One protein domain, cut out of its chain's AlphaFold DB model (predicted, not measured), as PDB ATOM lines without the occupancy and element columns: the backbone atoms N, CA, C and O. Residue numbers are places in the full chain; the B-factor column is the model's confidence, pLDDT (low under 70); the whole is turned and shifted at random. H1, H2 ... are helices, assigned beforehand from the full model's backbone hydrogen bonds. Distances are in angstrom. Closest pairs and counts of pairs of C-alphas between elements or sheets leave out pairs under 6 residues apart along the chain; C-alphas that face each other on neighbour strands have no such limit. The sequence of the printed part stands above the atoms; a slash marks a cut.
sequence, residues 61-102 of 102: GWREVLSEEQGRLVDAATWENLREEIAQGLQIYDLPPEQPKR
ATOM      1  N   GLY A  61      42.504  -7.702  34.234       84.88
ATOM      2  CA  GLY A  61      43.026  -8.350  35.447       84.88
ATOM      3  C   GLY A  61      42.263  -8.038  36.745       84.88
ATOM      4  O   GLY A  61      42.539  -8.651  37.767       84.88
ATOM      5  N   TRP A  62      41.313  -7.099  36.726       85.00
ATOM      6  CA  TRP A  62      40.408  -6.826  37.844       85.00
ATOM      7  C   TRP A  62      39.404  -7.975  38.074       85.00
ATOM      8  O   TRP A  62      39.001  -8.184  39.215       85.00
ATOM      9  N   ARG A  63      39.066  -8.771  37.041       82.75
ATOM     10  CA  ARG A  63      38.154  -9.937  37.141       82.75
ATOM     11  C   ARG A  63      38.673 -11.024  38.077       82.75
ATOM     12  O   ARG A  63      37.899 -11.773  38.648       82.75
ATOM     13  N   GLU A  64      39.990 -11.115  38.220       86.62
ATOM     14  CA  GLU A  64      40.644 -12.089  39.099       86.62
ATOM     15  C   GLU A  64      40.669 -11.638  40.570       86.62
ATOM     16  O   GLU A  64      41.050 -12.415  41.440       86.62
ATOM     17  N   VAL A  65      40.355 -10.365  40.836       88.06
ATOM     18  CA  VAL A  65      40.530  -9.730  42.152       88.06
ATOM     19  C   VAL A  65      39.190  -9.366  42.781       88.06
ATOM     20  O   VAL A  65      39.041  -9.493  43.993       88.06
ATOM     21  N   LEU A  66      38.233  -8.894  41.979       87.62
ATOM     22  CA  LEU A  66      36.918  -8.484  42.463       87.62
ATOM     23  C   LEU A  66      35.974  -9.681  42.576       87.62
ATOM     24  O   LEU A  66      35.907 -10.514  41.673       87.62
ATOM     25  N   SER A  67      35.194  -9.726  43.656       90.31
ATOM     26  CA  SER A  67      34.002 -10.574  43.715       90.31
ATOM     27  C   SER A  67      32.898 -10.030  42.801       90.31
ATOM     28  O   SER A  67      32.912  -8.861  42.412       90.31
ATOM     29  N   GLU A  68      31.886 -10.846  42.503       87.31
ATOM     30  CA  GLU A  68      30.734 -10.415  41.696       87.31
ATOM     31  C   GLU A  68      29.971  -9.243  42.331       87.31
ATOM     32  O   GLU A  68      29.479  -8.352  41.642       87.31
ATOM     33  N   GLU A  69      29.865  -9.218  43.661       88.94
ATOM     34  CA  GLU A  69      29.249  -8.104  44.386       88.94
ATOM     35  C   GLU A  69      30.061  -6.815  44.225       88.94
ATOM     36  O   GLU A  69      29.502  -5.768  43.910       88.94
ATOM     37  N   GLN A  70      31.384  -6.899  44.360       89.69
ATOM     38  CA  GLN A  70      32.269  -5.750  44.170       89.69
ATOM     39  C   GLN A  70      32.251  -5.255  42.721       89.69
ATOM     40  O   GLN A  70      32.226  -4.048  42.498       89.69
ATOM     41  N   GLY A  71      32.215  -6.167  41.745       88.88
ATOM     42  CA  GLY A  71      32.068  -5.828  40.330       88.88
ATOM     43  C   GLY A  71      30.805  -5.008  40.067       88.88
ATOM     44  O   GLY A  71      30.889  -3.938  39.469       88.88
ATOM     45  N   ARG A  72      29.661  -5.437  40.619       84.75
ATOM     46  CA  ARG A  72      28.378  -4.722  40.488       84.75
ATOM     47  C   ARG A  72      28.406  -3.307  41.062       84.75
ATOM     48  O   ARG A  72      27.825  -2.399  40.475       84.75
ATOM     49  N   LEU A  73      29.085  -3.105  42.191       88.75
ATOM     50  CA  LEU A  73      29.244  -1.771  42.775       88.75
ATOM     51  C   LEU A  73      30.091  -0.856  41.881       88.75
ATOM     52  O   LEU A  73      29.776   0.325  41.736       88.75
ATOM     53  N   VAL A  74      31.144  -1.397  41.259       88.00
ATOM     54  CA  VAL A  74      31.975  -0.644  40.309       88.00
ATOM     55  C   VAL A  74      31.182  -0.295  39.050       88.00
ATOM     56  O   VAL A  74      31.283   0.839  38.584       88.00
ATOM     57  N   ASP A  75      30.371  -1.216  38.525       83.75
ATOM     58  CA  ASP A  75      29.482  -0.933  37.396       83.75
ATOM     59  C   ASP A  75      28.517   0.208  37.726       83.75
ATOM     60  O   ASP A  75      28.483   1.199  36.999       83.75
ATOM     61  N   ALA A  76      27.793   0.133  38.849       84.94
ATOM     62  CA  ALA A  76      26.861   1.185  39.266       84.94
ATOM     63  C   ALA A  76      27.549   2.558  39.374       84.94
ATOM     64  O   ALA A  76      27.082   3.536  38.791       84.94
ATOM     65  N   ALA A  77      28.715   2.617  40.025       86.50
ATOM     66  CA  ALA A  77      29.497   3.848  40.113       86.50
ATOM     67  C   ALA A  77      29.965   4.344  38.731       86.50
ATOM     68  O   ALA A  77      30.025   5.549  38.488       86.50
ATOM     69  N   THR A  78      30.288   3.435  37.810       85.19
ATOM     70  CA  THR A  78      30.680   3.780  36.437       85.19
ATOM     71  C   THR A  78      29.516   4.434  35.691       85.19
ATOM     72  O   THR A  78      29.712   5.469  35.055       85.19
ATOM     73  N   TRP A  79      28.303   3.892  35.824       81.88
ATOM     74  CA  TRP A  79      27.087   4.440  35.217       81.88
ATOM     75  C   TRP A  79      26.683   5.806  35.775       81.88
ATOM     76  O   TRP A  79      26.250   6.666  35.017       81.88
ATOM     77  N   GLU A  80      26.851   6.028  37.078       84.88
ATOM     78  CA  GLU A  80      26.524   7.313  37.711       84.88
ATOM     79  C   GLU A  80      27.481   8.446  37.308       84.88
ATOM     80  O   GLU A  80      27.080   9.608  37.254       84.88
ATOM     81  N   ASN A  81      28.752   8.126  37.039       84.94
ATOM     82  CA  ASN A  81      29.805   9.131  36.859       84.94
ATOM     83  C   ASN A  81      30.227   9.351  35.401       84.94
ATOM     84  O   ASN A  81      30.865  10.363  35.094       84.94
ATOM     85  N   LEU A  82      29.916   8.420  34.501       82.75
ATOM     86  CA  LEU A  82      30.247   8.541  33.087       82.75
ATOM     87  C   LEU A  82      29.020   8.924  32.268       82.75
ATOM     88  O   LEU A  82      27.881   8.628  32.614       82.75
ATOM     89  N   ARG A  83      29.263   9.581  31.130       73.69
ATOM     90  CA  ARG A  83      28.205   9.809  30.141       73.69
ATOM     91  C   ARG A  83      27.662   8.461  29.686       73.69
ATOM     92  O   ARG A  83      28.450   7.557  29.416       73.69
ATOM     93  N   GLU A  84      26.346   8.366  29.546       68.19
ATOM     94  CA  GLU A  84      25.639   7.131  29.195       68.19
ATOM     95  C   GLU A  84      26.227   6.451  27.944       68.19
ATOM     96  O   GLU A  84      26.494   5.252  27.947       68.19
ATOM     97  N   GLU A  85      26.559   7.244  26.924       67.88
ATOM     98  CA  GLU A  85      27.180   6.807  25.663       67.88
ATOM     99  C   GLU A  85      28.534   6.100  25.859       67.88
ATOM    100  O   GLU A  85      28.912   5.224  25.085       67.88
ATOM    101  N   ILE A  86      29.285   6.494  26.889       69.38
ATOM    102  CA  ILE A  86      30.604   5.943  27.222       69.38
ATOM    103  C   ILE A  86      30.446   4.767  28.189       69.38
ATOM    104  O   ILE A  86      31.146   3.765  28.062       69.38
ATOM    105  N   ALA A  87      29.508   4.871  29.131       65.25
ATOM    106  CA  ALA A  87      29.234   3.847  30.128       65.25
ATOM    107  C   ALA A  87      28.685   2.547  29.502       65.25
ATOM    108  O   ALA A  87      29.093   1.459  29.906       65.25
ATOM    109  N   GLN A  88      27.874   2.645  28.438       59.88
ATOM    110  CA  GLN A  88      27.374   1.488  27.673       59.88
ATOM    111  C   GLN A  88      28.486   0.621  27.074       59.88
ATOM    112  O   GLN A  88      28.351  -0.598  27.017       59.88
ATOM    113  N   GLY A  89      29.606   1.224  26.672       60.25
ATOM    114  CA  GLY A  89      30.759   0.495  26.137       60.25
ATOM    115  C   GLY A  89      31.663  -0.130  27.203       60.25
ATOM    116  O   GLY A  89      32.668  -0.747  26.851       60.25
ATOM    117  N   LEU A  90      31.351   0.064  28.487       61.25
ATOM    118  CA  LEU A  90      32.235  -0.248  29.604       61.25
ATOM    119  C   LEU A  90      31.664  -1.268  30.588       61.25
ATOM    120  O   LEU A  90      32.312  -1.453  31.606       61.25
ATOM    121  N   GLN A  91      30.532  -1.938  30.314       61.81
ATOM    122  CA  GLN A  91      29.980  -2.965  31.216       61.81
ATOM    123  C   GLN A  91      31.075  -3.946  31.670       61.81
ATOM    124  O   GLN A  91      31.629  -4.715  30.880       61.81
ATOM    125  N   ILE A  92      31.440  -3.847  32.949       64.94
ATOM    126  CA  ILE A  92      32.587  -4.527  33.537       64.94
ATOM    127  C   ILE A  92      32.122  -5.946  33.879       64.94
ATOM    128  O   ILE A  92      32.708  -6.909  33.382       64.94
ATOM    129  N   TYR A  93      31.005  -6.118  34.585       57.62
ATOM    130  CA  TYR A  93      30.320  -7.408  34.716       57.62
ATOM    131  C   TYR A  93      29.112  -7.512  33.765       57.62
ATOM    132  O   TYR A  93      28.289  -6.601  33.693       57.62
ATOM    133  N   ASP A  94      28.997  -8.638  33.044       59.91
ATOM    134  CA  ASP A  94      27.876  -8.934  32.139       59.91
ATOM    135  C   ASP A  94      26.579  -9.136  32.945       59.91
ATOM    136  O   ASP A  94      26.184 -10.258  33.264       59.91
ATOM    137  N   LEU A  95      25.904  -8.044  33.295       45.00
ATOM    138  CA  LEU A  95      24.483  -8.068  33.610       45.00
ATOM    139  C   LEU A  95      23.704  -7.800  32.318       45.00
ATOM    140  O   LEU A  95      24.024  -6.839  31.609       45.00
ATOM    141  N   PRO A  96      22.672  -8.607  31.997       42.78
ATOM    142  CA  PRO A  96      21.745  -8.248  30.936       42.78
ATOM    143  C   PRO A  96      21.215  -6.839  31.224       42.78
ATOM    144  O   PRO A  96      21.018  -6.512  32.398       42.78
ATOM    145  N   PRO A  97      21.005  -6.002  30.193       45.97
ATOM    146  CA  PRO A  97      20.525  -4.647  30.401       45.97
ATOM    147  C   PRO A  97      19.259  -4.712  31.253       45.97
ATOM    148  O   PRO A  97      18.255  -5.297  30.830       45.97
ATOM    149  N   GLU A  98      19.315  -4.164  32.471       48.75
ATOM    150  CA  GLU A  98      18.098  -3.928  33.231       48.75
ATOM    151  C   GLU A  98      17.259  -2.995  32.368       48.75
ATOM    152  O   GLU A  98      17.656  -1.870  32.060       48.75
ATOM    153  N   GLN A  99      16.134  -3.523  31.881       37.94
ATOM    154  CA  GLN A  99      15.220  -2.749  31.061       37.94
ATOM    155  C   GLN A  99      14.857  -1.484  31.839       37.94
ATOM    156  O   GLN A  99      14.561  -1.587  33.037       37.94
ATOM    157  N   PRO A 100      14.869  -0.309  31.188       38.25
ATOM    158  CA  PRO A 100      14.536   0.932  31.860       38.25
ATOM    159  C   PRO A 100      13.178   0.768  32.543       38.25
ATOM    160  O   PRO A 100      12.187   0.390  31.908       38.25
ATOM    161  N   LYS A 101      13.153   0.996  33.862       43.91
ATOM    162  CA  LYS A 101      11.905   1.044  34.625       43.91
ATOM    163  C   LYS A 101      11.050   2.150  34.005       43.91
ATOM    164  O   LYS A 101      11.481   3.299  33.967       43.91
ATOM    165  N   ARG A 102       9.905   1.733  33.457       40.81
ATOM    166  CA  ARG A 102       8.855   2.592  32.894       40.81
ATOM    167  C   ARG A 102       8.484   3.739  33.822       40.81
ATOM    168  O   ARG A 102       8.418   3.489  35.047       40.81
TER     169      ARG A 102
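AT A GLANCE: This is residues 61 to 102 of the 102 residues of the protein "Hypothetical protein" of Alexandrium andersonii (UniProt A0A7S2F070). One straight helix, H2, makes the main piece, with a short helical turn, H1, set off before its first end; past its other end the chain folds back into a shorter helix, H3, and then runs on as a tail, residues 91 to 102, with no named element. Gly 61 at one end and Arg 102 at the tip of the tail make the length. The printed part has 42 residues, with three named helices in the order H1, H2, H3 and no named strand, and its class is all helix. It is only just compact, close to loose, with a radius of gyration of the C-alphas of 10.9 A, and elongated, spanning 34 by 19 by 14 A.

HOW THE PARTS SIT: Start with H1, residues 61 to 64, and go on to H2, residues 68 to 81; they are only just apart, with their closest C-alphas 8.0 A from each other. Next comes H3, residues 84 to 90, close to H2 but not clearly touching it: look at Trp 79 and Ala 87, whose C-alphas, the closest of the two helices, are 5.6 A apart. H2 and H3 run opposite ways at a shallow tilt of 29 degrees. H1 and H3 are apart. In H2 every O i to N i+4 pair is within hydrogen-bond range; in H3 1 of 3 is, beside 3 of 4 O i to N i+3 pairs, and H1 is too short for an O i to N i+4 pair.

IN THESE COORDINATES: Find C-alpha 61 at (43.026, -8.350, 35.447), where H1 begins; it measures 5.7 A. H2 runs 20.2 A from C-alpha 68 at (30.734, -10.415, 41.696) to C-alpha 81. H3 runs 9.9 A and ends at C-alpha 90, at (32.235, -0.248, 29.604).

THE WHOLE: The two C-alphas farthest apart, those of Gly 61 and Arg 102, the chain's last residue, stand 36.0 A from each other. The printed part has no cut, and the links H1 to H2 and H2 to H3 are tight. Read the B-factor column for pLDDT: its mean over the printed part is 71.7, and residues 84 to 102 are under 70.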